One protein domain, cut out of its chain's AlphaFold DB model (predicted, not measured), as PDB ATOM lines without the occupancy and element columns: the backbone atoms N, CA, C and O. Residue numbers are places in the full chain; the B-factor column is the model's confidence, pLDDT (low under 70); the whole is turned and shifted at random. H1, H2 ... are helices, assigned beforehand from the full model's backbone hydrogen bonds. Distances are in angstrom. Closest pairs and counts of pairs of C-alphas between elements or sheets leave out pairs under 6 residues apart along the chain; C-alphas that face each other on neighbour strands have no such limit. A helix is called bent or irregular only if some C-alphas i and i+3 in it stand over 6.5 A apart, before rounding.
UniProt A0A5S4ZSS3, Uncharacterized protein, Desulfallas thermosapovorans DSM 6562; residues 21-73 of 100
ATOM      1  N   THR A  21      30.176  33.747 -24.719       84.25
ATOM      2  CA  THR A  21      30.265  32.532 -23.904       84.25
ATOM      3  C   THR A  21      28.963  31.748 -23.988       84.25
ATOM      4  O   THR A  21      27.927  32.270 -24.397       84.25
ATOM      5  N   THR A  22      28.976  30.476 -23.608       85.12
ATOM      6  CA  THR A  22      27.764  29.653 -23.591       85.12
ATOM      7  C   THR A  22      26.842  30.115 -22.462       85.12
ATOM      8  O   THR A  22      27.255  30.183 -21.303       85.12
ATOM      9  N   GLY A  23      25.559  30.353 -22.753       80.00
ATOM     10  CA  GLY A  23      24.578  30.810 -21.757       80.00
ATOM     11  C   GLY A  23      24.449  29.859 -20.559       80.00
ATOM     12  O   GLY A  23      24.218  30.291 -19.430       80.00
ATOM     13  N   ARG A  24      24.692  28.559 -20.777       83.25
ATOM     14  CA  ARG A  24      24.751  27.538 -19.720       83.25
ATOM     15  C   ARG A  24      25.893  27.776 -18.725       83.25
ATOM     16  O   ARG A  24      25.694  27.585 -17.530       83.25
ATOM     17  N   ILE A  25      27.063  28.219 -19.191       85.31
ATOM     18  CA  ILE A  25      28.217  28.517 -18.326       85.31
ATOM     19  C   ILE A  25      27.901  29.720 -17.440       85.31
ATOM     20  O   ILE A  25      28.143  29.666 -16.240       85.31
ATOM     21  N   VAL A  26      27.283  30.764 -18.001       85.44
ATOM     22  CA  VAL A  26      26.862  31.954 -17.240       85.44
ATOM     23  C   VAL A  26      25.888  31.577 -16.121       85.44
ATOM     24  O   VAL A  26      26.026  32.047 -14.995       85.44
ATOM     25  N   ARG A  27      24.931  30.680 -16.396       86.38
ATOM     26  CA  ARG A  27      23.977  30.196 -15.385       86.38
ATOM     27  C   ARG A  27      24.640  29.355 -14.304       86.38
ATOM     28  O   ARG A  27      24.365  29.588 -13.133       86.38
ATOM     29  N   PHE A  28      25.538  28.442 -14.671       86.69
ATOM     30  CA  PHE A  28      26.300  27.682 -13.681       86.69
ATOM     31  C   PHE A  28      27.175  28.585 -12.816       86.69
ATOM     32  O   PHE A  28      27.204  28.405 -11.604       86.69
ATOM     33  N   ALA A  29      27.840  29.577 -13.406       88.56
ATOM     34  CA  ALA A  29      28.637  30.544 -12.662       88.56
ATOM     35  C   ALA A  29      27.769  31.353 -11.684       88.56
ATOM     36  O   ALA A  29      28.114  31.465 -10.510       88.56
ATOM     37  N   ALA A  30      26.610  31.847 -12.130       88.25
ATOM     38  CA  ALA A  30      25.676  32.577 -11.274       88.25
ATOM     39  C   ALA A  30      25.096  31.697 -10.152       88.25
ATOM     40  O   ALA A  30      25.040  32.117  -8.998       88.25
ATOM     41  N   GLY A  31      24.696  30.463 -10.474       88.94
ATOM     42  CA  GLY A  31      24.132  29.518  -9.514       88.94
ATOM     43  C   GLY A  31      25.155  29.021  -8.492       88.94
ATOM     44  O   GLY A  31      24.843  28.971  -7.307       88.94
ATOM     45  N   LEU A  32      26.398  28.741  -8.901       90.88
ATOM     46  CA  LEU A  32      27.499  28.418  -7.981       90.88
ATOM     47  C   LEU A  32      27.910  29.629  -7.138       90.88
ATOM     48  O   LEU A  32      28.185  29.480  -5.948       90.88
ATOM     49  N   GLY A  33      27.920  30.826  -7.726       90.75
ATOM     50  CA  GLY A  33      28.204  32.069  -7.010       90.75
ATOM     51  C   GLY A  33      27.194  32.326  -5.893       90.75
ATOM     52  O   GLY A  33      27.585  32.571  -4.753       90.75
ATOM     53  N   LEU A  34      25.899  32.189  -6.186       91.44
ATOM     54  CA  LEU A  34      24.848  32.322  -5.180       91.44
ATOM     55  C   LEU A  34      24.856  31.149  -4.188       91.44
ATOM     56  O   LEU A  34      24.805  31.351  -2.980       91.44
ATOM     57  N   GLY A  35      24.934  29.920  -4.692       90.06
ATOM     58  CA  GLY A  35      24.789  28.710  -3.891       90.06
ATOM     59  C   GLY A  35      25.970  28.438  -2.973       90.06
ATOM     60  O   GLY A  35      25.768  28.146  -1.803       90.06
ATOM     61  N   ILE A  36      27.200  28.543  -3.471       90.38
ATOM     62  CA  ILE A  36      28.418  28.256  -2.702       90.38
ATOM     63  C   ILE A  36      29.037  29.554  -2.191       90.38
ATOM     64  O   ILE A  36      29.335  29.662  -1.005       90.38
ATOM     65  N   GLY A  37      29.204  30.549  -3.067       91.88
ATOM     66  CA  GLY A  37      29.873  31.805  -2.724       91.88
ATOM     67  C   GLY A  37      29.176  32.545  -1.583       91.88
ATOM     68  O   GLY A  37      29.783  32.780  -0.538       91.88
ATOM     69  N   VAL A  38      27.882  32.849  -1.733       91.25
ATOM     70  CA  VAL A  38      27.118  33.542  -0.676       91.25
ATOM     71  C   VAL A  38      26.990  32.680   0.577       91.25
ATOM     72  O   VAL A  38      27.123  33.198   1.682       91.25
ATOM     73  N   SER A  39      26.819  31.365   0.438       90.38
ATOM     74  CA  SER A  39      26.752  30.459   1.590       90.38
ATOM     75  C   SER A  39      28.038  30.444   2.421       90.38
ATOM     76  O   SER A  39      27.962  30.426   3.648       90.38
ATOM     77  N   LEU A  40      29.217  30.499   1.789       91.50
ATOM     78  CA  LEU A  40      30.499  30.617   2.494       91.50
ATOM     79  C   LEU A  40      30.600  31.943   3.254       91.50
ATOM     80  O   LEU A  40      31.019  31.964   4.410       91.50
ATOM     81  N   ILE A  41      30.161  33.042   2.635       91.88
ATOM     82  CA  ILE A  41      30.126  34.357   3.285       91.88
ATOM     83  C   ILE A  41      29.179  34.325   4.492       91.88
ATOM     84  O   ILE A  41      29.561  34.741   5.584       91.88
ATOM     85  N   LEU A  42      27.975  33.770   4.334       91.31
ATOM     86  CA  LEU A  42      27.003  33.615   5.419       91.31
ATOM     87  C   LEU A  42      27.515  32.702   6.537       91.31
ATOM     88  O   LEU A  42      27.219  32.943   7.706       91.31
ATOM     89  N   TYR A  43      28.310  31.681   6.211       90.25
ATOM     90  CA  TYR A  43      28.944  30.826   7.210       90.25
ATOM     91  C   TYR A  43      29.947  31.606   8.072       90.25
ATOM     92  O   TYR A  43      29.903  31.494   9.303       90.25
ATOM     93  N   LEU A  44      30.788  32.434   7.437       91.94
ATOM     94  CA  LEU A  44      31.756  33.310   8.105       91.94
ATOM     95  C   LEU A  44      31.063  34.383   8.955       91.94
ATOM     96  O   LEU A  44      31.365  34.523  10.139       91.94
ATOM     97  N   VAL A  45      30.074  35.089   8.399       90.69
ATOM     98  CA  VAL A  45      29.264  36.078   9.140       90.69
ATOM     99  C   VAL A  45      28.494  35.411  10.282       90.69
ATOM    100  O   VAL A  45      28.328  35.991  11.354       90.69
ATOM    101  N   GLY A  46      28.098  34.155  10.087       89.19
ATOM    102  CA  GLY A  46      27.430  33.314  11.068       89.19
ATOM    103  C   GLY A  46      28.203  33.083  12.367       89.19
ATOM    104  O   GLY A  46      27.596  32.685  13.356       89.19
ATOM    105  N   TYR A  47      29.519  33.322  12.389       88.25
ATOM    106  CA  TYR A  47      30.298  33.311  13.634       88.25
ATOM    107  C   TYR A  47      29.996  34.516  14.531       88.25
ATOM    108  O   TYR A  47      30.087  34.396  15.748       88.25
ATOM    109  N   ILE A  48      29.627  35.654  13.941       92.44
ATOM    110  CA  ILE A  48      29.270  36.883  14.664       92.44
ATOM    111  C   ILE A  48      27.752  36.925  14.890       92.44
ATOM    112  O   ILE A  48      27.288  37.254  15.977       92.44
ATOM    113  N   TYR A  49      26.973  36.535  13.874       88.75
ATOM    114  CA  TYR A  49      25.512  36.546  13.893       88.75
ATOM    115  C   TYR A  49      24.946  35.158  13.560       88.75
ATOM    116  O   TYR A  49      24.726  34.857  12.384       88.75
ATOM    117  N   PRO A  50      24.649  34.306  14.561       83.19
ATOM    118  CA  PRO A  50      24.274  32.904  14.336       83.19
ATOM    119  C   PRO A  50      23.012  32.731  13.476       83.19
ATOM    120  O   PRO A  50      22.898  31.750  12.740       83.19
ATOM    121  N   LEU A  51      22.109  33.718  13.486       84.94
ATOM    122  CA  LEU A  51      20.928  33.776  12.616       84.94
ATOM    123  C   LEU A  51      21.277  33.754  11.117       84.94
ATOM    124  O   LEU A  51      20.521  33.192  10.330       84.94
ATOM    125  N   GLY A  52      22.432  34.293  10.709       80.12
ATOM    126  CA  GLY A  52      22.861  34.308   9.305       80.12
ATOM    127  C   GLY A  52      23.038  32.910   8.705       80.12
ATOM    128  O   GLY A  52      22.847  32.721   7.506       80.12
ATOM    129  N   ARG A  53      23.311  31.894   9.537       87.81
ATOM    130  CA  ARG A  53      23.460  30.503   9.082       87.81
ATOM    131  C   ARG A  53      22.142  29.866   8.650       87.81
ATOM    132  O   ARG A  53      22.161  28.947   7.839       87.81
ATOM    133  N   ILE A  54      21.006  30.373   9.132       90.44
ATOM    134  CA  ILE A  54      19.674  29.888   8.735       90.44
ATOM    135  C   ILE A  54      19.421  30.160   7.248       90.44
ATOM    136  O   ILE A  54      18.691  29.413   6.607       90.44
ATOM    137  N   LEU A  55      20.064  31.184   6.676       90.56
ATOM    138  CA  LEU A  55      19.914  31.559   5.270       90.56
ATOM    139  C   LEU A  55      20.697  30.648   4.308       90.56
ATOM    140  O   LEU A  55      20.359  30.589   3.129       90.56
ATOM    141  N   ILE A  56      21.687  29.898   4.804       91.56
ATOM    142  CA  ILE A  56      22.540  29.000   4.007       91.56
ATOM    143  C   ILE A  56      21.738  27.971   3.185       91.56
ATOM    144  O   ILE A  56      21.962  27.875   1.977       91.56
ATOM    145  N   PRO A  57      20.793  27.193   3.753       91.62
ATOM    146  CA  PRO A  57      19.995  26.266   2.950       91.62
ATOM    147  C   PRO A  57      19.195  26.980   1.852       91.62
ATOM    148  O   PRO A  57      19.065  26.448   0.751       91.62
ATOM    149  N   PHE A  58      18.714  28.202   2.101       91.94
ATOM    150  CA  PHE A  58      17.964  28.970   1.106       91.94
ATOM    151  C   PHE A  58      18.855  29.451  -0.042       91.94
ATOM    152  O   PHE A  58      18.443  29.369  -1.198       91.94
ATOM    153  N   THR A  59      20.083  29.896   0.241       91.88
ATOM    154  CA  THR A  59      21.037  30.301  -0.802       91.88
ATOM    155  C   THR A  59      21.492  29.110  -1.639       91.88
ATOM    156  O   THR A  59      21.536  29.223  -2.862       91.88
ATOM    157  N   PHE A  60      21.732  27.946  -1.024       91.81
ATOM    158  CA  PHE A  60      22.006  26.700  -1.751       91.81
ATOM    159  C   PHE A  60      20.854  26.280  -2.670       91.81
ATOM    160  O   PHE A  60      21.087  26.013  -3.849       91.81
ATOM    161  N   ILE A  61      19.614  26.260  -2.167       93.25
ATOM    162  CA  ILE A  61      18.433  25.932  -2.981       93.25
ATOM    163  C   ILE A  61      18.272  26.953  -4.114       93.25
ATOM    164  O   ILE A  61      18.086  26.564  -5.266       93.25
ATOM    165  N   GLY A  62      18.416  28.248  -3.824       92.44
ATOM    166  CA  GLY A  62      18.361  29.310  -4.829       92.44
ATOM    167  C   GLY A  62      19.420  29.144  -5.922       92.44
ATOM    168  O   GLY A  62      19.107  29.229  -7.109       92.44
ATOM    169  N   GLY A  63      20.661  28.832  -5.542       91.00
ATOM    170  CA  GLY A  63      21.748  28.549  -6.478       91.00
ATOM    171  C   GLY A  63      21.459  27.338  -7.369       91.00
ATOM    172  O   GLY A  63      21.643  27.407  -8.585       91.00
ATOM    173  N   MET A  64      20.926  26.257  -6.789       91.44
ATOM    174  CA  MET A  64      20.508  25.061  -7.530       91.44
ATOM    175  C   MET A  64      19.386  25.360  -8.527       91.44
ATOM    176  O   MET A  64      19.460  24.928  -9.676       91.44
ATOM    177  N   ILE A  65      18.382  26.144  -8.126       92.38
ATOM    178  CA  ILE A  65      17.293  26.563  -9.018       92.38
ATOM    179  C   ILE A  65      17.857  27.328 -10.221       92.38
ATOM    180  O   ILE A  65      17.490  27.034 -11.357       92.38
ATOM    181  N   ILE A  66      18.798  28.254 -10.007       89.31
ATOM    182  CA  ILE A  66      19.430  29.022 -11.094       89.31
ATOM    183  C   ILE A  66      20.180  28.112 -12.075       89.31
ATOM    184  O   ILE A  66      20.129  28.359 -13.281       89.31
ATOM    185  N   CYS A  67      20.841  27.061 -11.585       88.38
ATOM    186  CA  CYS A  67      21.520  26.075 -12.428       88.38
ATOM    187  C   CYS A  67      20.550  25.231 -13.272       88.38
ATOM    188  O   CYS A  67      20.923  24.784 -14.357       88.38
ATOM    189  N   CYS A  68      19.326  25.004 -12.785       87.62
ATOM    190  CA  CYS A  68      18.309  24.201 -13.469       87.62
ATOM    191  C   CYS A  68      17.473  24.998 -14.482       87.62
ATOM    192  O   CYS A  68      16.878  24.403 -15.379       87.62
ATOM    193  N   ILE A  69      17.411  26.328 -14.361       86.81
ATOM    194  CA  ILE A  69      16.670  27.169 -15.306       86.81
ATOM    195  C   ILE A  69      17.393  27.171 -16.665       86.81
ATOM    196  O   ILE A  69      18.582  27.508 -16.725       86.81
ATOM    197  N   PRO A  70      16.699  26.841 -17.773       81.62
ATOM    198  CA  PRO A  70      17.309  26.859 -19.094       81.62
ATOM    199  C   PRO A  70      17.797  28.274 -19.454       81.62
ATOM    200  O   PRO A  70      17.146  29.270 -19.117       81.62
ATOM    201  N   PRO A  71      18.952  28.403 -20.128       80.81
ATOM    202  CA  PRO A  71      19.428  29.704 -20.573       80.81
ATOM    203  C   PRO A  71      18.501  30.264 -21.665       80.81
ATOM    204  O   PRO A  71      17.955  29.505 -22.461       80.81
ATOM    205  N   LEU A  72      18.348  31.595 -21.723       81.12
ATOM    206  CA  LEU A  72      17.501  32.260 -22.730       81.12
ATOM    207  C   LEU A  72      18.005  32.038 -24.163       81.12
ATOM    208  O   LEU A  72      17.219  32.014 -25.098       81.12
ATOM    209  N   GLY A  73      19.317  31.868 -24.319       83.94
ATOM    210  CA  GLY A  73      19.974  31.558 -25.580       83.94
ATOM    211  C   GLY A  73      21.142  30.606 -25.355       83.94
ATOM    212  O   GLY A  73      21.643  30.450 -24.235       83.94
TER     213      GLY A  73
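What this domain is: This is residues 21 to 73 of the 100 residues of an uncharacterized protein of Desulfallas thermosapovorans DSM 6562 (UniProt A0A5S4ZSS3). The domain is a long helical hairpin: H1 runs one way, a tight turn of residues 46 to 49 follows, and H2 comes back side by side with H1 for most of its length. The two helices make a slender rod, with the short ends, residues 21 and 22 and residues 69 to 73, together at the end away from the turn. The printed part has 53 residues with two named helices, H1 then H2, and no named strand; the class is all helix. The whole is loose, with a radius of gyration of the C-alphas of 12.7 A, and spans 41 by 16 by 9 A.

Where its parts are: H1 holds residues 23 to 45, from C-alpha 23 at (24.578, 30.810, -21.757) to C-alpha 45 at (29.264, 36.078, 9.140), 31.7 A. It is neither bent nor irregular, but only just: C-alphas 35 and 38 are 6.3 A apart. H2 holds residues 50 to 68, 29.7 A from first to last C-alpha, and ends with C-alpha 68 at (18.309, 24.201, -13.469). H2 has a kink of 26 degrees near residue 58 and is only just irregular, with C-alphas 54 and 57 6.8 A apart.

How they stand to each other: H1 and H2 form a helical hairpin and touch, with 44 pairs of C-alphas within 8 A. Their closest C-alphas are those of Gly 31 and Gly 63, 4.0 A apart. They run opposite ways at a shallow tilt of 7 degrees, with centres 9.0 A apart. In H1, 17 of 19 O i to N i+4 pairs are within hydrogen-bond range, and in H2 10 of 15.

The domain as a whole: The two C-alphas farthest apart are those of Ile 48 and Gly 73, at 41.6 A, while those of Thr 21 and Gly 73 are 10.5 A apart. The printed part has no cut, and the link from H1 to H2 is tight. The mean pLDDT of the printed part is 88.5, and no printed residue is under 70.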